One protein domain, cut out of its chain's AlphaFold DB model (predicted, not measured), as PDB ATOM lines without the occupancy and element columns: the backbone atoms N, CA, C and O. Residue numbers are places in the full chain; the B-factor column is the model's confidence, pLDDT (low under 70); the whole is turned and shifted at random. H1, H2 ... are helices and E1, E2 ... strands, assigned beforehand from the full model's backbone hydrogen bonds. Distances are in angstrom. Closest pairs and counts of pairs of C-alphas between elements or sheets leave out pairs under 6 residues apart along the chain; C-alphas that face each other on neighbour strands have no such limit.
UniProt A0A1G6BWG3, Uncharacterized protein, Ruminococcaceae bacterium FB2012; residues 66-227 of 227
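Overview. This is residues 66 to 227 of the 227 residues of an uncharacterized protein of Ruminococcaceae bacterium FB2012 (UniProt A0A1G6BWG3). Helix H4 runs through the core of a helical body, with H1, H2, H3, H5 and H7 packed round it at differing angles. On the far side of the long helix H3 from H4, the hairpin of E1 and E2 packs with E2 on H3 and reaches away to one end of the model, while the tiny hairpin of E3 and E4 lies at the first end of H3; H6 lies beyond H4 beside H7, and the short H8 packs loosely on H2. The printed part has 162 residues, with eight named helices and four named strands in the order H1, H2, E1, E2, E3, E4, H3, H4, H5, H6, H7, H8; the strands make two antiparallel sheets, E1 - E2 and E3 - E4. The class is mostly helix. The whole is compact, with a radius of gyration of the C-alphas of 15.5 A, and spans 46 by 39 by 33 A.

Arrangement. H1, residues 67 to 75, touches H2, residues 79 to 93, at Ile 74 and Val 82, whose C-alphas are the closest at 6.0 A; they run opposite ways at a steep tilt of 46 degrees. E1, residues 98 to 104, and E2, residues 107 to 113, form an antiparallel hairpin, with N 100 and O 111 at 3.0 A and N 109 and O 102 at 2.8 A, within hydrogen-bond range. E3, residues 122 to 124, and E4, residues 130 to 132, form a second antiparallel hairpin, with N 123 and O 131 at 2.8 A. In H3, residues 133 to 153, Asn 141 has its C-alpha 4.5 A from that of Gly 113, the closest pair of H3 and E2. H2 and H3 are apart. H4, residues 159 to 174, is the hub and touches five helices. With H3 it forms a helical hairpin, opposite ways at a steep tilt of 40 degrees; the closest C-alphas are those of Asp 147 and Ser 160, 5.1 A apart. H4 touches H2 at a shallow tilt of 24 degrees, opposite ways, the closest C-alphas being those of Tyr 93 and Lys 161, 5.8 A apart. It touches H1 at a steep tilt of 41 degrees, the same way, with the C-alphas of Ile 75 and Ile 171 closest at 6.0 A. It also touches H5, residues 181 to 186, closest at the C-alphas of Tyr 173 and Glu 181, 6.1 A. H6, residues 191 to 197, and H4 are near each other, with 6 pairs of C-alphas within 10 A. H7, residues 204 to 216, touches H4 at a steep tilt of 61 degrees, the C-alphas of Arg 162 and Phe 214 being closest at 6.1 A. H6 and H7 are close but not clearly touching. H8, residues 223 to 226, and H2 only just touch, with 3 pairs of C-alphas within 8 A; the closest are those of Val 90 and Ile 223, 6.8 A. The helix packing is mostly crossed: of 6 touching pairs with a tilt, 1 is shallow. In H1 to H7 every O i to N i+4 pair is within hydrogen-bond range; H8 is too short for such a pair.

Along the chain. H1 begins at C-alpha 67, (267.982, 231.457, 347.718), and measures 12.3 A from first to last C-alpha. H2 measures 20.7 A, E1 19.0 A and E2 18.5 A. H3, the longest helix, runs 30.1 A from C-alpha 133 at (270.605, 225.765, 363.098). H4 measures 23.4 A and H7 18.5 A; E3, E4, H5 and H6 are shorter. H8 ends at C-alpha 226, (282.696, 215.785, 346.859).

Size, cuts and confidence. The two C-alphas farthest apart are those of Gly 106 and Glu 192, 46.3 A. The printed part has no cut and ends at Leu 227, the chain's last residue. No link is long. The mean pLDDT of the printed part is 90.4; residues 199 to 202 are under 70.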
ATOM      1  N   SER A  66     265.387 234.333 350.725       89.25
ATOM      2  CA  SER A  66     265.590 233.971 349.326       89.25
ATOM      3  C   SER A  66     266.731 232.963 349.187       89.25
ATOM      4  O   SER A  66     267.501 232.737 350.117       89.25
ATOM      5  N   ASP A  67     266.880 232.382 347.997       90.19
ATOM      6  CA  ASP A  67     267.982 231.457 347.718       90.19
ATOM      7  C   ASP A  67     269.361 232.086 347.955       90.19
ATOM      8  O   ASP A  67     270.263 231.408 348.432       90.19
ATOM      9  N   ILE A  68     269.524 233.380 347.655       89.44
ATOM     10  CA  ILE A  68     270.785 234.090 347.911       89.44
ATOM     11  C   ILE A  68     270.997 234.273 349.415       89.44
ATOM     12  O   ILE A  68     272.112 234.083 349.888       89.44
ATOM     13  N   ASP A  69     269.941 234.582 350.173       90.56
ATOM     14  CA  ASP A  69     270.047 234.742 351.630       90.56
ATOM     15  C   ASP A  69     270.449 233.419 352.286       90.56
ATOM     16  O   ASP A  69     271.331 233.401 353.137       90.56
ATOM     17  N   ILE A  70     269.866 232.303 351.839       94.12
ATOM     18  CA  ILE A  70     270.227 230.947 352.275       94.12
ATOM     19  C   ILE A  70     271.705 230.660 351.998       94.12
ATOM     20  O   ILE A  70     272.440 230.274 352.904       94.12
ATOM     21  N   ILE A  71     272.141 230.855 350.752       94.44
ATOM     22  CA  ILE A  71     273.515 230.570 350.332       94.44
ATOM     23  C   ILE A  71     274.507 231.433 351.118       94.44
ATOM     24  O   ILE A  71     275.477 230.909 351.656       94.44
ATOM     25  N   ASN A  72     274.248 232.736 351.232       92.00
ATOM     26  CA  ASN A  72     275.119 233.657 351.961       92.00
ATOM     27  C   ASN A  72     275.148 233.352 353.460       92.00
ATOM     28  O   ASN A  72     276.209 233.457 354.071       92.00
ATOM     29  N   THR A  73     274.018 232.929 354.038       93.88
ATOM     30  CA  THR A  73     273.958 232.486 355.438       93.88
ATOM     31  C   THR A  73     274.885 231.295 355.660       93.88
ATOM     32  O   THR A  73     275.616 231.295 356.641       93.88
ATOM     33  N   ILE A  74     274.914 230.319 354.741       95.50
ATOM     34  CA  ILE A  74     275.810 229.156 354.843       95.50
ATOM     35  C   ILE A  74     277.270 229.561 354.623       95.50
ATOM     36  O   ILE A  74     278.109 229.195 355.435       95.50
ATOM     37  N   ILE A  75     277.582 230.351 353.586       94.00
ATOM     38  CA  ILE A  75     278.959 230.813 353.297       94.00
ATOM     39  C   ILE A  75     279.574 231.558 354.492       94.00
ATOM     40  O   ILE A  75     280.779 231.469 354.710       94.00
ATOM     41  N   ALA A  76     278.765 232.279 355.272       92.06
ATOM     42  CA  ALA A  76     279.224 233.022 356.443       92.06
ATOM     43  C   ALA A  76     279.490 232.149 357.691       92.06
ATOM     44  O   ALA A  76     279.958 232.671 358.703       92.06
ATOM     45  N   MET A  77     279.177 230.848 357.657       93.75
ATOM     46  CA  MET A  77     279.408 229.935 358.781       93.75
ATOM     47  C   MET A  77     280.874 229.484 358.877       93.75
ATOM     48  O   MET A  77     281.710 229.782 358.026       93.75
ATOM     49  N   SER A  78     281.196 228.729 359.932       93.88
ATOM     50  CA  SER A  78     282.508 228.093 360.057       93.88
ATOM     51  C   SER A  78     282.741 227.072 358.934       93.88
ATOM     52  O   SER A  78     281.794 226.477 358.420       93.88
ATOM     53  N   ALA A  79     284.003 226.804 358.590       94.69
ATOM     54  CA  ALA A  79     284.339 225.810 357.565       94.69
ATOM     55  C   ALA A  79     283.798 224.400 357.896       94.69
ATOM     56  O   ALA A  79     283.375 223.679 356.995       94.69
ATOM     57  N   GLU A  80     283.759 224.018 359.181       94.50
ATOM     58  CA  GLU A  80     283.139 222.762 359.643       94.50
ATOM     59  C   GLU A  80     281.649 222.718 359.270       94.50
ATOM     60  O   GLU A  80     281.172 221.731 358.712       94.50
ATOM     61  N   ASP A  81     280.928 223.807 359.536       95.44
ATOM     62  CA  ASP A  81     279.490 223.911 359.283       95.44
ATOM     63  C   ASP A  81     279.177 223.945 357.787       95.44
ATOM     64  O   ASP A  81     278.296 223.222 357.324       95.44
ATOM     65  N   VAL A  82     279.936 224.727 357.014       95.88
ATOM     66  CA  VAL A  82     279.816 224.772 355.551       95.88
ATOM     67  C   VAL A  82     279.989 223.380 354.951       95.88
ATOM     68  O   VAL A  82     279.164 222.949 354.142       95.88
ATOM     69  N   ASN A  83     281.032 222.657 355.364       95.19
ATOM     70  CA  ASN A  83     281.305 221.311 354.869       95.19
ATOM     71  C   ASN A  83     280.198 220.324 355.247       95.19
ATOM     72  O   ASN A  83     279.839 219.471 354.432       95.19
ATOM     73  N   TRP A  84     279.607 220.466 356.435       96.06
ATOM     74  CA  TRP A  84     278.453 219.668 356.836       96.06
ATOM     75  C   TRP A  84     277.236 219.922 355.930       96.06
ATOM     76  O   TRP A  84     276.669 218.968 355.395       96.06
ATOM     77  N   PHE A  85     276.878 221.187 355.672       97.06
ATOM     78  CA  PHE A  85     275.768 221.517 354.764       97.06
ATOM     79  C   PHE A  85     276.027 221.025 353.336       97.06
ATOM     80  O   PHE A  85     275.128 220.469 352.705       97.06
ATOM     81  N   LEU A  86     277.252 221.191 352.824       96.44
ATOM     82  CA  LEU A  86     277.631 220.676 351.508       96.44
ATOM     83  C   LEU A  86     277.479 219.153 351.432       96.44
ATOM     84  O   LEU A  86     276.932 218.655 350.450       96.44
ATOM     85  N   SER A  87     277.907 218.425 352.466       95.69
ATOM     86  CA  SER A  87     277.761 216.969 352.532       95.69
ATOM     87  C   SER A  87     276.290 216.541 352.492       95.69
ATOM     88  O   SER A  87     275.917 215.721 351.651       95.69
ATOM     89  N   GLU A  88     275.427 217.157 353.306       97.06
ATOM     90  CA  GLU A  88     273.989 216.860 353.300       97.06
ATOM     91  C   GLU A  88     273.334 217.223 351.950       97.06
ATOM     92  O   GLU A  88     272.497 216.474 351.439       97.06
ATOM     93  N   PHE A  89     273.731 218.327 351.305       97.06
ATOM     94  CA  PHE A  89     273.218 218.695 349.979       97.06
ATOM     95  C   PHE A  89     273.656 217.719 348.881       97.06
ATOM     96  O   PHE A  89     272.859 217.402 347.993       97.06
ATOM     97  N   VAL A  90     274.893 217.222 348.936       95.69
ATOM     98  CA  VAL A  90     275.389 216.188 348.017       95.69
ATOM     99  C   VAL A  90     274.608 214.889 348.207       95.69
ATOM    100  O   VAL A  90     274.153 214.305 347.220       95.69
ATOM    101  N   ASP A  91     274.360 214.475 349.449       95.75
ATOM    102  CA  ASP A  91     273.541 213.300 349.750       95.75
ATOM    103  C   ASP A  91     272.108 213.449 349.214       95.75
ATOM    104  O   ASP A  91     271.591 212.542 348.547       95.75
ATOM    105  N   LEU A  92     271.485 214.619 349.394       95.06
ATOM    106  CA  LEU A  92     270.185 214.935 348.795       95.06
ATOM    107  C   LEU A  92     270.217 214.851 347.266       95.06
ATOM    108  O   LEU A  92     269.315 214.274 346.656       95.06
ATOM    109  N   TYR A  93     271.265 215.380 346.631       94.50
ATOM    110  CA  TYR A  93     271.422 215.345 345.175       94.50
ATOM    111  C   TYR A  93     271.575 213.907 344.646       94.50
ATOM    112  O   TYR A  93     271.091 213.579 343.555       94.50
ATOM    113  N   GLN A  94     272.178 213.026 345.449       93.62
ATOM    114  CA  GLN A  94     272.286 211.582 345.214       93.62
ATOM    115  C   GLN A  94     271.008 210.798 345.551       93.62
ATOM    116  O   GLN A  94     271.004 209.571 345.475       93.62
ATOM    117  N   ASN A  95     269.906 211.483 345.867       92.62
ATOM    118  CA  ASN A  95     268.634 210.902 346.290       92.62
ATOM    119  C   ASN A  95     268.673 210.149 347.632       92.62
ATOM    120  O   ASN A  95     267.780 209.343 347.907       92.62
ATOM    121  N   LYS A  96     269.652 210.418 348.502       94.06
ATOM    122  CA  LYS A  96     269.723 209.851 349.860       94.06
ATOM    123  C   LYS A  96     268.896 210.677 350.851       94.06
ATOM    124  O   LYS A  96     269.372 211.095 351.902       94.06
ATOM    125  N   TYR A  97     267.637 210.923 350.500       91.50
ATOM    126  CA  TYR A  97     266.732 211.741 351.301       91.50
ATOM    127  C   TYR A  97     266.473 211.132 352.681       91.50
ATOM    128  O   TYR A  97     266.285 209.919 352.819       91.50
ATOM    129  N   LYS A  98     266.343 211.993 353.688       93.50
ATOM    130  CA  LYS A  98     265.766 211.641 354.984       93.50
ATOM    131  C   LYS A  98     264.286 211.971 354.983       93.50
ATOM    132  O   LYS A  98     263.862 213.000 354.457       93.50
ATOM    133  N   LYS A  99     263.491 211.070 355.559       92.38
ATOM    134  CA  LYS A  99     262.083 211.352 355.828       92.38
ATOM    135  C   LYS A  99     262.015 212.330 356.990       92.38
ATOM    136  O   LYS A  99     262.656 212.106 358.012       92.38
ATOM    137  N   ILE A 100     261.225 213.376 356.819       93.31
ATOM    138  CA  ILE A 100     260.939 214.363 357.859       93.31
ATOM    139  C   ILE A 100     259.432 214.431 358.083       93.31
ATOM    140  O   ILE A 100     258.658 214.089 357.187       93.31
ATOM    141  N   LEU A 101     259.027 214.898 359.259       92.31
ATOM    142  CA  LEU A 101     257.627 215.133 359.592       92.31
ATOM    143  C   LEU A 101     257.352 216.632 359.638       92.31
ATOM    144  O   LEU A 101     258.069 217.394 360.296       92.31
ATOM    145  N   LEU A 102     256.322 217.026 358.897       93.31
ATOM    146  CA  LEU A 102     255.841 218.391 358.760       93.31
ATOM    147  C   LEU A 102     254.385 218.433 359.222       93.31
ATOM    148  O   LEU A 102     253.541 217.738 358.664       93.31
ATOM    149  N   ASN A 103     254.090 219.251 360.222       93.44
ATOM    150  CA  ASN A 103     252.761 219.374 360.803       93.44
ATOM    151  C   ASN A 103     252.062 220.615 360.239       93.44
ATOM    152  O   ASN A 103     252.577 221.722 360.384       93.44
ATOM    153  N   ILE A 104     250.910 220.439 359.589       93.06
ATOM    154  CA  ILE A 104     250.037 221.533 359.140       93.06
ATOM    155  C   ILE A 104     248.678 221.356 359.809       93.06
ATOM    156  O   ILE A 104     248.018 220.337 359.605       93.06
ATOM    157  N   ASN A 105     248.238 222.362 360.568       86.31
ATOM    158  CA  ASN A 105     246.945 222.375 361.264       86.31
ATOM    159  C   ASN A 105     246.674 221.090 362.080       86.31
ATOM    160  O   ASN A 105     245.566 220.557 362.058       86.31
ATOM    161  N   GLY A 106     247.695 220.561 362.763       85.62
ATOM    162  CA  GLY A 106     247.595 219.346 363.579       85.62
ATOM    163  C   GLY A 106     247.636 218.035 362.790       85.62
ATOM    164  O   GLY A 106     247.498 216.972 363.386       85.62
ATOM    165  N   THR A 107     247.813 218.083 361.466       91.69
ATOM    166  CA  THR A 107     247.960 216.893 360.618       91.69
ATOM    167  C   THR A 107     249.408 216.728 360.176       91.69
ATOM    168  O   THR A 107     250.010 217.656 359.631       91.69
ATOM    169  N   GLU A 108     249.958 215.532 360.373       94.06
ATOM    170  CA  GLU A 108     251.324 215.201 359.975       94.06
ATOM    171  C   GLU A 108     251.413 214.807 358.497       94.06
ATOM    172  O   GLU A 108     250.644 213.993 357.978       94.06
ATOM    173  N   TYR A 109     252.420 215.349 357.823       94.44
ATOM    174  CA  TYR A 109     252.767 215.037 356.449       94.44
ATOM    175  C   TYR A 109     254.225 214.603 356.372       94.44
ATOM    176  O   TYR A 109     255.119 215.227 356.944       94.44
ATOM    177  N   ASN A 110     254.474 213.552 355.593       93.19
ATOM    178  CA  ASN A 110     255.835 213.184 355.234       93.19
ATOM    179  C   ASN A 110     256.443 214.262 354.328       93.19
ATOM    180  O   ASN A 110     255.800 214.745 353.392       93.19
ATOM    181  N   GLY A 111     257.702 214.590 354.587       93.12
ATOM    182  CA  GLY A 111     258.571 215.360 353.711       93.12
ATOM    183  C   GLY A 111     259.875 214.619 353.431       93.12
ATOM    184  O   GLY A 111     260.137 213.542 353.978       93.12
ATOM    185  N   TYR A 112     260.706 215.228 352.592       93.88
ATOM    186  CA  TYR A 112     262.029 214.736 352.230       93.88
ATOM    187  C   TYR A 112     263.051 215.862 352.350       93.88
ATOM    188  O   TYR A 112     262.917 216.905 351.709       93.88
ATOM    189  N   GLY A 113     264.073 215.635 353.164       95.69
ATOM    190  CA  GLY A 113     265.083 216.630 353.491       95.69
ATOM    191  C   GLY A 113     266.352 215.997 354.049       95.69
ATOM    192  O   GLY A 113     266.595 214.805 353.854       95.69
ATOM    193  N   MET A 114     267.169 216.820 354.693       95.44
ATOM    194  CA  MET A 114     268.427 216.453 355.343       95.44
ATOM    195  C   MET A 114     268.241 216.206 356.842       95.44
ATOM    196  O   MET A 114     267.172 216.478 357.403       95.44
ATOM    197  N   ASN A 115     269.283 215.675 357.483       93.44
ATOM    198  CA  ASN A 115     269.302 215.488 358.930       93.44
ATOM    199  C   ASN A 115     269.245 216.834 359.669       93.44
ATOM    200  O   ASN A 115     269.687 217.862 359.161       93.44
ATOM    201  N   TYR A 116     268.736 216.810 360.900       93.38
ATOM    202  CA  TYR A 116     268.925 217.925 361.824       93.38
ATOM    203  C   TYR A 116     270.367 217.957 362.332       93.38
ATOM    204  O   TYR A 116     271.027 216.920 362.450       93.38
ATOM    205  N   TYR A 117     270.851 219.161 362.622       93.25
ATOM    206  CA  TYR A 117     272.200 219.371 363.113       93.25
ATOM    207  C   TYR A 117     272.319 218.811 364.539       93.25
ATOM    208  O   TYR A 117     271.458 219.095 365.379       93.25
ATOM    209  N   PRO A 118     273.367 218.023 364.843       87.94
ATOM    210  CA  PRO A 118     273.467 217.307 366.113       87.94
ATOM    211  C   PRO A 118     273.860 218.198 367.299       87.94
ATOM    212  O   PRO A 118     273.663 217.802 368.444       87.94
ATOM    213  N   LYS A 119     274.455 219.371 367.048       88.69
ATOM    214  CA  LYS A 119     274.879 220.313 368.095       88.69
ATOM    215  C   LYS A 119     273.877 221.461 368.195       88.69
ATOM    216  O   LYS A 119     273.378 221.943 367.182       88.69
ATOM    217  N   GLU A 120     273.646 221.965 369.398       88.81
ATOM    218  CA  GLU A 120     272.919 223.222 369.558       88.81
ATOM    219  C   GLU A 120     273.809 224.381 369.105       88.81
ATOM    220  O   GLU A 120     274.866 224.649 369.677       88.81
ATOM    221  N   LYS A 121     273.393 225.037 368.023       92.69
ATOM    222  CA  LYS A 121     274.041 226.224 367.474       92.69
ATOM    223  C   LYS A 121     272.981 227.234 367.077       92.69
ATOM    224  O   LYS A 121     271.907 226.862 366.597       92.69
ATOM    225  N   SER A 122     273.324 228.503 367.228       92.69
ATOM    226  CA  SER A 122     272.514 229.625 366.770       92.69
ATOM    227  C   SER A 122     273.198 230.324 365.604       92.69
ATOM    228  O   SER A 122     274.420 230.279 365.464       92.69
ATOM    229  N   LEU A 123     272.397 230.974 364.774       92.12
ATOM    230  CA  LEU A 123     272.845 231.831 363.690       92.12
ATOM    231  C   LEU A 123     272.038 233.125 363.703       92.12
ATOM    232  O   LEU A 123     270.839 233.121 363.989       92.12
ATOM    233  N   THR A 124     272.700 234.226 363.372       90.44
ATOM    234  CA  THR A 124     272.063 235.532 363.221       90.44
ATOM    235  C   THR A 124     271.826 235.787 361.739       90.44
ATOM    236  O   THR A 124     272.757 235.767 360.934       90.44
ATOM    237  N   LEU A 125     270.564 235.984 361.369       90.00
ATOM    238  CA  LEU A 125     270.160 236.295 360.002       90.00
ATOM    239  C   LEU A 125     270.481 237.755 359.655       90.00
ATOM    240  O   LEU A 125     270.668 238.597 360.529       90.00
ATOM    241  N   PHE A 126     270.437 238.091 358.362       83.88
ATOM    242  CA  PHE A 126     270.603 239.469 357.869       83.88
ATOM    243  C   PHE A 126     269.584 240.465 358.452       83.88
ATOM    244  O   PHE A 126     269.775 241.675 358.359       83.88
ATOM    245  N   SER A 127     268.477 239.964 359.004       84.81
ATOM    246  CA  SER A 127     267.428 240.742 359.663       84.81
ATOM    247  C   SER A 127     267.682 240.986 361.154       84.81
ATOM    248  O   SER A 127     266.791 241.506 361.818       84.81
ATOM    249  N   ASP A 128     268.853 240.602 361.676       85.50
ATOM    250  CA  ASP A 128     269.193 240.642 363.110       85.50
ATOM    251  C   ASP A 128     268.313 239.712 363.976       85.50
ATOM    252  O   ASP A 128     268.133 239.881 365.178       85.50
ATOM    253  N   THR A 129     267.739 238.700 363.326       89.06
ATOM    254  CA  THR A 129     266.909 237.641 363.914       89.06
ATOM    255  C   THR A 129     267.818 236.472 364.275       89.06
ATOM    256  O   THR A 129     268.560 235.995 363.408       89.06
ATOM    257  N   THR A 130     267.774 235.995 365.520       91.12
ATOM    258  CA  THR A 130     268.622 234.877 365.964       91.12
ATOM    259  C   THR A 130     267.808 233.598 365.997       91.12
ATOM    260  O   THR A 130     266.847 233.475 366.748       91.12
ATOM    261  N   ILE A 131     268.212 232.620 365.192       92.31
ATOM    262  CA  ILE A 131     267.508 231.341 365.066       92.31
ATOM    263  C   ILE A 131     268.465 230.192 365.355       92.31
ATOM    264  O   ILE A 131     269.686 230.363 365.306       92.31
ATOM    265  N   THR A 132     267.945 229.007 365.654       93.81
ATOM    266  CA  THR A 132     268.801 227.823 365.764       93.81
ATOM    267  C   THR A 132     269.182 227.297 364.380       93.81
ATOM    268  O   THR A 132     268.500 227.531 363.377       93.81
ATOM    269  N   PHE A 133     270.262 226.519 364.307       94.81
ATOM    270  CA  PHE A 133     270.605 225.765 363.098       94.81
ATOM    271  C   PHE A 133     269.447 224.868 362.653       94.81
ATOM    272  O   PHE A 133     269.177 224.756 361.460       94.81
ATOM    273  N   ASN A 134     268.731 224.264 363.603       94.94
ATOM    274  CA  ASN A 134     267.620 223.372 363.299       94.94
ATOM    275  C   ASN A 134     266.384 224.113 362.773       94.94
ATOM    276  O   ASN A 134     265.687 223.563 361.921       94.94
ATOM    277  N   ASP A 135     266.181 225.377 363.148       94.25
ATOM    278  CA  ASP A 135     265.158 226.243 362.546       94.25
ATOM    279  C   ASP A 135     265.478 226.556 361.079       94.25
ATOM    280  O   ASP A 135     264.615 226.504 360.198       94.25
ATOM    281  N   PHE A 136     266.751 226.830 360.789       95.38
ATOM    282  CA  PHE A 136     267.221 227.051 359.422       95.38
ATOM    283  C   PHE A 136     267.151 225.775 358.576       95.38
ATOM    284  O   PHE A 136     266.695 225.803 357.430       95.38
ATOM    285  N   ILE A 137     267.521 224.633 359.157       95.81
ATOM    286  CA  ILE A 137     267.386 223.320 358.520       95.81
ATOM    287  C   ILE A 137     265.921 222.996 358.256       95.81
ATOM    288  O   ILE A 137     265.617 222.502 357.176       95.81
ATOM    289  N   PHE A 138     265.001 223.310 359.169       95.19
ATOM    290  CA  PHE A 138     263.570 223.128 358.937       95.19
ATOM    291  C   PHE A 138     263.084 223.920 357.717       95.19
ATOM    292  O   PHE A 138     262.363 223.379 356.873       95.19
ATOM    293  N   LEU A 139     263.546 225.164 357.557       95.19
ATOM    294  CA  LEU A 139     263.248 225.970 356.375       95.19
ATOM    295  C   LEU A 139     263.764 225.320 355.084       95.19
ATOM    296  O   LEU A 139     263.022 225.218 354.103       95.19
ATOM    297  N   LEU A 140     265.006 224.841 355.089       96.62
ATOM    298  CA  LEU A 140     265.598 224.132 353.952       96.62
ATOM    299  C   LEU A 140     264.848 222.834 353.636       96.62
ATOM    300  O   LEU A 140     264.502 222.565 352.487       96.62
ATOM    301  N   ASN A 141     264.510 222.072 354.666       96.12
ATOM    302  CA  ASN A 141     263.755 220.831 354.587       96.12
ATOM    303  C   ASN A 141     262.356 221.032 353.991       96.12
ATOM    304  O   ASN A 141     261.908 220.218 353.176       96.12
ATOM    305  N   PHE A 142     261.689 222.145 354.308       95.56
ATOM    306  CA  PHE A 142     260.455 222.539 353.636       95.56
ATOM    307  C   PHE A 142     260.683 222.853 352.148       95.56
ATOM    308  O   PHE A 142     259.912 222.391 351.304       95.56
ATOM    309  N   ILE A 143     261.739 223.603 351.800       95.38
ATOM    310  CA  ILE A 143     262.086 223.917 350.401       95.38
ATOM    311  C   ILE A 143     262.332 222.633 349.602       95.38
ATOM    312  O   ILE A 143     261.736 222.459 348.539       95.38
ATOM    313  N   PHE A 144     263.148 221.718 350.125       95.75
ATOM    314  CA  PHE A 144     263.479 220.462 349.453       95.75
ATOM    315  C   PHE A 144     262.264 219.545 349.315       95.75
ATOM    316  O   PHE A 144     262.023 219.016 348.229       95.75
ATOM    317  N   SER A 145     261.439 219.432 350.360       95.25
ATOM    318  CA  SER A 145     260.190 218.662 350.308       95.25
ATOM    319  C   SER A 145     259.237 219.217 349.255       95.25
ATOM    320  O   SER A 145     258.685 218.473 348.443       95.25
ATOM    321  N   LYS A 146     259.071 220.543 349.230       94.56
ATOM    322  CA  LYS A 146     258.256 221.241 348.235       94.56
ATOM    323  C   LYS A 146     258.759 220.963 346.820       94.56
ATOM    324  O   LYS A 146     257.973 220.603 345.951       94.56
ATOM    325  N   ASP A 147     260.053 221.123 346.582       94.06
ATOM    326  CA  ASP A 147     260.649 220.946 345.257       94.06
ATOM    327  C   ASP A 147     260.564 219.489 344.782       94.06
ATOM    328  O   ASP A 147     260.286 219.239 343.607       94.06
ATOM    329  N   TYR A 148     260.715 218.533 345.699       93.56
ATOM    330  CA  TYR A 148     260.519 217.110 345.439       93.56
ATOM    331  C   TYR A 148     259.089 216.798 344.983       93.56
ATOM    332  O   TYR A 148     258.887 216.189 343.929       93.56
ATOM    333  N   TYR A 149     258.083 217.225 345.755       94.06
ATOM    334  CA  TYR A 149     256.684 216.963 345.414       94.06
ATOM    335  C   TYR A 149     256.259 217.702 344.148       94.06
ATOM    336  O   TYR A 149     255.606 217.108 343.294       94.06
ATOM    337  N   TRP A 150     256.690 218.953 343.975       93.31
ATOM    338  CA  TRP A 150     256.412 219.722 342.765       93.31
ATOM    339  C   TRP A 150     256.992 219.048 341.519       93.31
ATOM    340  O   TRP A 150     256.281 218.876 340.531       93.31
ATOM    341  N   GLY A 151     258.255 218.611 341.578       92.12
ATOM    342  CA  GLY A 151     258.896 217.880 340.485       92.12
ATOM    343  C   GLY A 151     258.122 216.619 340.099       92.12
ATOM    344  O   GLY A 151     257.886 216.383 338.917       92.12
ATOM    345  N   LYS A 152     257.629 215.854 341.082       91.25
ATOM    346  CA  LYS A 152     256.768 214.689 340.823       91.25
ATOM    347  C   LYS A 152     255.427 215.056 340.194       91.25
ATOM    348  O   LYS A 152     255.028 214.414 339.231       91.25
ATOM    349  N   MET A 153     254.744 216.074 340.717       91.12
ATOM    350  CA  MET A 153     253.442 216.521 340.204       91.12
ATOM    351  C   MET A 153     253.527 217.049 338.765       91.12
ATOM    352  O   MET A 153     252.561 216.936 338.019       91.12
ATOM    353  N   GLN A 154     254.671 217.620 338.374       91.31
ATOM    354  CA  GLN A 154     254.913 218.165 337.032       91.31
ATOM    355  C   GLN A 154     255.673 217.208 336.099       91.31
ATOM    356  O   GLN A 154     256.032 217.605 334.992       91.31
ATOM    357  N   SER A 155     255.967 215.978 336.532       90.75
ATOM    358  CA  SER A 155     256.824 215.029 335.798       90.75
ATOM    359  C   SER A 155     258.226 215.575 335.454       90.75
ATOM    360  O   SER A 155     258.868 215.122 334.510       90.75
ATOM    361  N   ASP A 156     258.732 216.528 336.241       89.50
ATOM    362  CA  ASP A 156     260.065 217.127 336.128       89.50
ATOM    363  C   ASP A 156     260.956 216.626 337.272       89.50
ATOM    364  O   ASP A 156     261.148 217.278 338.304       89.50
ATOM    365  N   LEU A 157     261.515 215.429 337.081       82.06
ATOM    366  CA  LEU A 157     262.335 214.735 338.083       82.06
ATOM    367  C   LEU A 157     263.646 215.465 338.428       82.06
ATOM    368  O   LEU A 157     264.297 215.128 339.415       82.06
ATOM    369  N   TYR A 158     264.040 216.467 337.638       86.69
ATOM    370  CA  TYR A 158     265.260 217.247 337.847       86.69
ATOM    371  C   TYR A 158     265.016 218.549 338.616       86.69
ATOM    372  O   TYR A 158     265.962 219.293 338.866       86.69
ATOM    373  N   PHE A 159     263.771 218.844 339.002       90.25
ATOM    374  CA  PHE A 159     263.428 220.090 339.686       90.25
ATOM    375  C   PHE A 159     264.202 220.296 340.992       90.25
ATOM    376  O   PHE A 159     264.893 221.306 341.124       90.25
ATOM    377  N   SER A 160     264.182 219.319 341.902       91.44
ATOM    378  CA  SER A 160     264.965 219.375 343.146       91.44
ATOM    379  C   SER A 160     266.470 219.441 342.877       91.44
ATOM    380  O   SER A 160     267.184 220.214 343.515       91.44
ATOM    381  N   LYS A 161     266.954 218.689 341.879       91.94
ATOM    382  CA  LYS A 161     268.368 218.684 341.484       91.94
ATOM    383  C   LYS A 161     268.850 220.049 341.008       91.94
ATOM    384  O   LYS A 161     269.970 220.414 341.330       91.94
ATOM    385  N   ARG A 162     268.029 220.839 340.305       92.19
ATOM    386  CA  ARG A 162     268.408 222.206 339.897       92.19
ATOM    387  C   ARG A 162     268.571 223.142 341.096       92.19
ATOM    388  O   ARG A 162     269.511 223.933 341.112       92.19
ATOM    389  N   THR A 163     267.699 223.034 342.102       93.44
ATOM    390  CA  THR A 163     267.841 223.780 343.365       93.44
ATOM    391  C   THR A 163     269.120 223.372 344.098       93.44
ATOM    392  O   THR A 163     269.914 224.233 344.469       93.44
ATOM    393  N   LEU A 164     269.375 222.068 344.222       95.31
ATOM    394  CA  LEU A 164     270.569 221.543 344.889       95.31
ATOM    395  C   LEU A 164     271.863 221.895 344.143       95.31
ATOM    396  O   LEU A 164     272.801 222.360 344.777       95.31
ATOM    397  N   SER A 165     271.909 221.780 342.810       94.88
ATOM    398  CA  SER A 165     273.061 222.217 342.006       94.88
ATOM    399  C   SER A 165     273.408 223.677 342.271       94.88
ATOM    400  O   SER A 165     274.585 224.013 342.363       94.88
ATOM    401  N   LYS A 166     272.396 224.544 342.416       95.44
ATOM    402  CA  LYS A 166     272.587 225.960 342.748       95.44
ATOM    403  C   LYS A 166     273.231 226.142 344.111       95.44
ATOM    404  O   LYS A 166     274.213 226.867 344.209       95.44
ATOM    405  N   TYR A 167     272.705 225.479 345.136       96.38
ATOM    406  CA  TYR A 167     273.247 225.603 346.486       96.38
ATOM    407  C   TYR A 167     274.662 225.027 346.560       96.38
ATOM    408  O   TYR A 167     275.573 225.740 346.959       96.38
ATOM    409  N   ILE A 168     274.868 223.795 346.085       96.62
ATOM    410  CA  ILE A 168     276.171 223.118 346.112       96.62
ATOM    411  C   ILE A 168     277.224 223.951 345.379       96.62
ATOM    412  O   ILE A 168     278.242 224.283 345.971       96.62
ATOM    413  N   SER A 169     276.981 224.321 344.115       96.50
ATOM    414  CA  SER A 169     278.005 225.003 343.311       96.50
ATOM    415  C   SER A 169     278.366 226.388 343.840       96.50
ATOM    416  O   SER A 169     279.539 226.730 343.917       96.50
ATOM    417  N   ILE A 170     277.383 227.202 344.229       96.06
ATOM    418  CA  ILE A 170     277.683 228.562 344.685       96.06
ATOM    419  C   ILE A 170     278.372 228.520 346.055       96.06
ATOM    420  O   ILE A 170     279.368 229.213 346.247       96.06
ATOM    421  N   ILE A 171     277.897 227.680 346.985       96.38
ATOM    422  CA  ILE A 171     278.522 227.539 348.308       96.38
ATOM    423  C   ILE A 171     279.948 227.010 348.163       96.38
ATOM    424  O   ILE A 171     280.865 227.624 348.687       96.38
ATOM    425  N   ASP A 172     280.159 225.931 347.407       96.12
ATOM    426  CA  ASP A 172     281.484 225.344 347.187       96.12
ATOM    427  C   ASP A 172     282.491 226.343 346.588       96.12
ATOM    428  O   ASP A 172     283.646 226.408 347.016       96.12
ATOM    429  N   TYR A 173     282.053 227.160 345.626       95.38
ATOM    430  CA  TYR A 173     282.914 228.163 345.008       95.38
ATOM    431  C   TYR A 173     283.326 229.274 345.980       95.38
ATOM    432  O   TYR A 173     284.507 229.621 346.059       95.38
ATOM    433  N   TYR A 174     282.366 229.838 346.716       93.88
ATOM    434  CA  TYR A 174     282.617 230.985 347.593       93.88
ATOM    435  C   TYR A 174     283.127 230.601 348.987       93.88
ATOM    436  O   TYR A 174     283.735 231.441 349.644       93.88
ATOM    437  N   ALA A 175     282.965 229.347 349.413       90.31
ATOM    438  CA  ALA A 175     283.570 228.817 350.634       90.31
ATOM    439  C   ALA A 175     285.076 228.522 350.500       90.31
ATOM    440  O   ALA A 175     285.747 228.317 351.506       90.31
ATOM    441  N   GLY A 176     285.616 228.518 349.273       83.88
ATOM    442  CA  GLY A 176     287.058 228.442 349.009       83.88
ATOM    443  C   GLY A 176     287.550 227.149 348.354       83.88
ATOM    444  O   GLY A 176     288.659 227.150 347.828       83.88
ATOM    445  N   GLU A 177     286.738 226.091 348.299       83.50
ATOM    446  CA  GLU A 177     287.112 224.791 347.707       83.50
ATOM    447  C   GLU A 177     287.129 224.824 346.168       83.50
ATOM    448  O   GLU A 177     287.981 224.207 345.528       83.50
ATOM    449  N   ARG A 178     286.200 225.574 345.552       89.75
ATOM    450  CA  ARG A 178     286.138 225.847 344.098       89.75
ATOM    451  C   ARG A 178     286.080 224.618 343.178       89.75
ATOM    452  O   ARG A 178     286.287 224.743 341.970       89.75
ATOM    453  N   ARG A 179     285.691 223.446 343.680       93.25
ATOM    454  CA  ARG A 179     285.483 222.213 342.889       93.25
ATOM    455  C   ARG A 179     284.448 222.391 341.770       93.25
ATOM    456  O   ARG A 179     284.525 221.751 340.718       93.25
ATOM    457  N   SER A 180     283.482 223.274 341.997       93.81
ATOM    458  CA  SER A 180     282.375 223.631 341.106       93.81
ATOM    459  C   SER A 180     282.671 224.769 340.122       93.81
ATOM    460  O   SER A 180     281.796 225.115 339.324       93.81
ATOM    461  N   GLU A 181     283.879 225.344 340.126       94.75
ATOM    462  CA  GLU A 181     284.222 226.509 339.299       94.75
ATOM    463  C   GLU A 181     283.949 226.283 337.805       94.75
ATOM    464  O   GLU A 181     283.353 227.130 337.140       94.75
ATOM    465  N   GLU A 182     284.347 225.126 337.280       93.75
ATOM    466  CA  GLU A 182     284.122 224.758 335.880       93.75
ATOM    467  C   GLU A 182     282.626 224.710 335.536       93.75
ATOM    468  O   GLU A 182     282.195 225.252 334.519       93.75
ATOM    469  N   TYR A 183     281.811 224.130 336.421       94.31
ATOM    470  CA  TYR A 183     280.362 224.078 336.247       94.31
ATOM    471  C   TYR A 183     279.754 225.487 336.206       94.31
ATOM    472  O   TYR A 183     278.966 225.797 335.311       94.31
ATOM    473  N   LEU A 184     280.157 226.359 337.136       94.44
ATOM    474  CA  LEU A 184     279.689 227.744 337.193       94.44
ATOM    475  C   LEU A 184     280.102 228.546 335.947       94.44
ATOM    476  O   LEU A 184     279.281 229.282 335.394       94.44
ATOM    477  N   LYS A 185     281.332 228.361 335.450       94.06
ATOM    478  CA  LYS A 185     281.790 228.955 334.182       94.06
ATOM    479  C   LYS A 185     280.937 228.487 333.003       94.06
ATOM    480  O   LYS A 185     280.488 229.317 332.214       94.06
ATOM    481  N   ASN A 186     280.642 227.190 332.923       93.00
ATOM    482  CA  ASN A 186     279.859 226.604 331.830       93.00
ATOM    483  C   ASN A 186     278.420 227.134 331.763       93.00
ATOM    484  O   ASN A 186     277.859 227.250 330.676       93.00
ATOM    485  N   ILE A 187     277.823 227.501 332.901       93.31
ATOM    486  CA  ILE A 187     276.489 228.123 332.936       93.31
ATOM    487  C   ILE A 187     276.530 229.656 332.832       93.31
ATOM    488  O   ILE A 187     275.494 230.295 333.003       93.31
ATOM    489  N   MET A 188     277.703 230.247 332.564       93.00
ATOM    490  CA  MET A 188     277.934 231.697 332.523       93.00
ATOM    491  C   MET A 188     277.510 232.399 333.822       93.00
ATOM    492  O   MET A 188     276.820 233.423 333.806       93.00
ATOM    493  N   PHE A 189     277.885 231.820 334.965       93.25
ATOM    494  CA  PHE A 189     277.587 232.398 336.269       93.25
ATOM    495  C   PHE A 189     278.245 233.788 336.426       93.25
ATOM    496  O   PHE A 189     279.428 233.942 336.118       93.25
ATOM    497  N   PRO A 190     277.515 234.818 336.901       92.25
ATOM    498  CA  PRO A 190     278.027 236.184 336.975       92.25
ATOM    499  C   PRO A 190     278.854 236.403 338.255       92.25
ATOM    500  O   PRO A 190     278.379 237.013 339.211       92.25
ATOM    501  N   PHE A 191     280.090 235.893 338.273       90.94
ATOM    502  CA  PHE A 191     280.963 235.894 339.457       90.94
ATOM    503  C   PHE A 191     281.159 237.279 340.094       90.94
ATOM    504  O   PHE A 191     281.038 237.409 341.311       90.94
ATOM    505  N   GLU A 192     281.431 238.313 339.293       88.12
ATOM    506  CA  GLU A 192     281.665 239.678 339.791       88.12
ATOM    507  C   GLU A 192     280.405 240.278 340.425       88.12
ATOM    508  O   GLU A 192     280.440 240.761 341.557       88.12
ATOM    509  N   GLU A 193     279.264 240.196 339.729       87.56
ATOM    510  CA  GLU A 193     277.978 240.695 340.237       87.56
ATOM    511  C   GLU A 193     277.571 239.980 341.527       87.56
ATOM    512  O   GLU A 193     277.073 240.620 342.452       87.56
ATOM    513  N   TYR A 194     277.795 238.661 341.604       88.38
ATOM    514  CA  TYR A 194     277.510 237.898 342.812       88.38
ATOM    515  C   TYR A 194     278.429 238.299 343.961       88.38
ATOM    516  O   TYR A 194     277.931 238.581 345.048       88.38
ATOM    517  N   SER A 195     279.740 238.387 343.724       84.19
ATOM    518  CA  SER A 195     280.712 238.767 344.755       84.19
ATOM    519  C   SER A 195     280.378 240.123 345.375       84.19
ATOM    520  O   SER A 195     280.421 240.266 346.591       84.19
ATOM    521  N   ASN A 196     279.971 241.092 344.551       82.44
ATOM    522  CA  ASN A 196     279.551 242.419 345.010       82.44
ATOM    523  C   ASN A 196     278.223 242.405 345.783       82.44
ATOM    524  O   ASN A 196     277.905 243.371 346.472       82.44
ATOM    525  N   SER A 197     277.426 241.342 345.645       79.31
ATOM    526  CA  SER A 197     276.136 241.206 346.324       79.31
ATOM    527  C   SER A 197     276.226 240.550 347.705       79.31
ATOM    528  O   SER A 197     275.304 240.703 348.510       79.31
ATOM    529  N   ILE A 198     277.316 239.828 347.992       74.81
ATOM    530  CA  ILE A 198     277.535 239.175 349.288       74.81
ATOM    531  C   ILE A 198     277.544 240.244 350.390       74.81
ATOM    532  O   ILE A 198     278.310 241.200 350.336       74.81
ATOM    533  N   GLY A 199     276.664 240.097 351.384       62.56
ATOM    534  CA  GLY A 199     276.536 241.047 352.499       62.56
ATOM    535  C   GLY A 199     275.808 242.358 352.164       62.56
ATOM    536  O   GLY A 199     275.723 243.236 353.017       62.56
ATOM    537  N   SER A 200     275.259 242.496 350.952       63.41
ATOM    538  CA  SER A 200     274.436 243.644 350.548       63.41
ATOM    539  C   SER A 200     272.937 243.333 350.578       63.41
ATOM    540  O   SER A 200     272.513 242.176 350.569       63.41
ATOM    541  N   THR A 201     272.115 244.382 350.589       58.59
ATOM    542  CA  THR A 201     270.653 244.282 350.582       58.59
ATOM    543  C   THR A 201     270.132 243.562 349.330       58.59
ATOM    544  O   THR A 201     270.647 243.742 348.227       58.59
ATOM    545  N   TYR A 202     269.063 242.779 349.498       63.78
ATOM    546  CA  TYR A 202     268.430 241.946 348.468       63.78
ATOM    547  C   TYR A 202     268.349 242.596 347.065       63.78
ATOM    548  O   TYR A 202     267.538 243.494 346.818       63.78
ATOM    549  N   ASN A 203     269.128 242.075 346.106       72.00
ATOM    550  CA  ASN A 203     269.069 242.470 344.695       72.00
ATOM    551  C   ASN A 203     268.187 241.508 343.882       72.00
ATOM    552  O   ASN A 203     268.643 240.505 343.324       72.00
ATOM    553  N   LYS A 204     266.904 241.863 343.752       76.00
ATOM    554  CA  LYS A 204     265.889 241.086 343.018       76.00
ATOM    555  C   LYS A 204     266.289 240.746 341.574       76.00
ATOM    556  O   LYS A 204     265.914 239.685 341.070       76.00
ATOM    557  N   SER A 205     267.010 241.644 340.897       82.62
ATOM    558  CA  SER A 205     267.435 241.446 339.506       82.62
ATOM    559  C   SER A 205     268.450 240.307 339.407       82.62
ATOM    560  O   SER A 205     268.264 239.374 338.620       82.62
ATOM    561  N   LEU A 206     269.457 240.324 340.285       83.50
ATOM    562  CA  LEU A 206     270.488 239.293 340.353       83.50
ATOM    563  C   LEU A 206     269.899 237.927 340.731       83.50
ATOM    564  O   LEU A 206     270.158 236.945 340.035       83.50
ATOM    565  N   THR A 207     269.031 237.863 341.750       82.12
ATOM    566  CA  THR A 207     268.342 236.611 342.120       82.12
ATOM    567  C   THR A 207     267.586 236.024 340.931       82.12
ATOM    568  O   THR A 207     267.713 234.839 340.628       82.12
ATOM    569  N   SER A 208     266.836 236.854 340.195       86.06
ATOM    570  CA  SER A 208     266.108 236.382 339.017       86.06
ATOM    571  C   SER A 208     267.033 235.936 337.884       86.06
ATOM    572  O   SER A 208     266.636 235.052 337.119       86.06
ATOM    573  N   LYS A 209     268.200 236.565 337.716       88.75
ATOM    574  CA  LYS A 209     269.193 236.193 336.701       88.75
ATOM    575  C   LYS A 209     269.778 234.819 337.014       88.75
ATOM    576  O   LYS A 209     269.700 233.936 336.165       88.75
ATOM    577  N   ILE A 210     270.245 234.610 338.244       89.12
ATOM    578  CA  ILE A 210     270.808 233.333 338.705       89.12
ATOM    579  C   ILE A 210     269.775 232.212 338.586       89.12
ATOM    580  O   ILE A 210     270.048 231.182 337.973       89.12
ATOM    581  N   ASP A 211     268.546 232.436 339.053       87.31
ATOM    582  CA  ASP A 211     267.465 231.456 338.922       87.31
ATOM    583  C   ASP A 211     267.214 231.025 337.474       87.31
ATOM    584  O   ASP A 211     266.889 229.864 337.218       87.31
ATOM    585  N   LYS A 212     267.325 231.950 336.514       90.25
ATOM    586  CA  LYS A 212     267.150 231.640 335.090       90.25
ATOM    587  C   LYS A 212     268.299 230.791 334.549       90.25
ATOM    588  O   LYS A 212     268.020 229.915 333.735       90.25
ATOM    589  N   LEU A 213     269.537 231.024 334.987       91.38
ATOM    590  CA  LEU A 213     270.699 230.232 334.564       91.38
ATOM    591  C   LEU A 213     270.526 228.768 334.977       91.38
ATOM    592  O   LEU A 213     270.496 227.882 334.125       91.38
ATOM    593  N   PHE A 214     270.265 228.524 336.261       91.06
ATOM    594  CA  PHE A 214     270.088 227.165 336.781       91.06
ATOM    595  C   PHE A 214     268.837 226.461 336.241       91.06
ATOM    596  O   PHE A 214     268.833 225.241 336.112       91.06
ATOM    597  N   LYS A 215     267.775 227.199 335.882       85.38
ATOM    598  CA  LYS A 215     266.571 226.617 335.257       85.38
ATOM    599  C   LYS A 215     266.768 226.196 333.805       85.38
ATOM    600  O   LYS A 215     266.120 225.248 333.376       85.38
ATOM    601  N   LYS A 216     267.589 226.922 333.043       80.88
ATOM    602  CA  LYS A 216     267.839 226.638 331.618       80.88
ATOM    603  C   LYS A 216     268.881 225.543 331.409       80.88
ATOM    604  O   LYS A 216     268.899 224.913 330.356       80.88
ATOM    605  N   THR A 217     269.744 225.333 332.395       76.06
ATOM    606  CA  THR A 217     270.824 224.358 332.331       76.06
ATOM    607  C   THR A 217     270.308 222.923 332.444       76.06
ATOM    608  O   THR A 217     269.640 222.559 333.410       76.06
ATOM    609  N   LEU A 218     270.684 222.091 331.466       71.44
ATOM    610  CA  LEU A 218     270.565 220.626 331.528       71.44
ATOM    611  C   LEU A 218     271.833 219.956 332.083       71.44
ATOM    612  O   LEU A 218     271.826 218.756 332.355       71.44
ATOM    613  N   LEU A 219     272.919 220.719 332.247       75.31
ATOM    614  CA  LEU A 219     274.173 220.232 332.815       75.31
ATOM    615  C   LEU A 219     273.971 219.847 334.280       75.31
ATOM    616  O   LEU A 219     273.459 220.621 335.094       75.31
ATOM    617  N   GLN A 220     274.431 218.649 334.609       84.12
ATOM    618  CA  GLN A 220     274.515 218.175 335.979       84.12
ATOM    619  C   GLN A 220     275.849 218.612 336.575       84.12
ATOM    620  O   GLN A 220     276.868 218.627 335.885       84.12
ATOM    621  N   ILE A 221     275.833 218.987 337.851       88.75
ATOM    622  CA  ILE A 221     277.071 219.216 338.589       88.75
ATOM    623  C   ILE A 221     277.779 217.871 338.792       88.75
ATOM    624  O   ILE A 221     277.133 216.862 339.093       88.75
ATOM    625  N   ASP A 222     279.099 217.857 338.613       89.00
ATOM    626  CA  ASP A 222     279.925 216.695 338.922       89.00
ATOM    627  C   ASP A 222     280.122 216.587 340.437       89.00
ATOM    628  O   ASP A 222     280.970 217.252 341.036       89.00
ATOM    629  N   ILE A 223     279.292 215.754 341.055       89.81
ATOM    630  CA  ILE A 223     279.324 215.495 342.494       89.81
ATOM    631  C   ILE A 223     280.445 214.539 342.918       89.81
ATOM    632  O   ILE A 223     280.670 214.391 344.115       89.81
ATOM    633  N   SER A 224     281.145 213.879 341.983       88.25
ATOM    634  CA  SER A 224     282.229 212.946 342.339       88.25
ATOM    635  C   SER A 224     283.397 213.655 343.027       88.25
ATOM    636  O   SER A 224     284.091 213.054 343.835       88.25
ATOM    637  N   LYS A 225     283.538 214.964 342.790       87.19
ATOM    638  CA  LYS A 225     284.518 215.845 343.436       87.19
ATOM    639  C   LYS A 225     284.268 216.060 344.941       87.19
ATOM    640  O   LYS A 225     285.098 216.671 345.606       87.19
ATOM    641  N   TYR A 226     283.124 215.609 345.465       87.38
ATOM    642  CA  TYR A 226     282.696 215.785 346.859       87.38
ATOM    643  C   TYR A 226     282.690 214.469 347.659       87.38
ATOM    644  O   TYR A 226     282.250 214.474 348.808       87.38
ATOM    645  N   LEU A 227     283.116 213.359 347.041       78.50
ATOM    646  CA  LEU A 227     283.224 212.024 347.641       78.50
ATOM    647  C   LEU A 227     284.664 211.742 348.074       78.50
ATOM    648  O   LEU A 227     284.818 211.064 349.112       78.50
TER     649      LEU A 227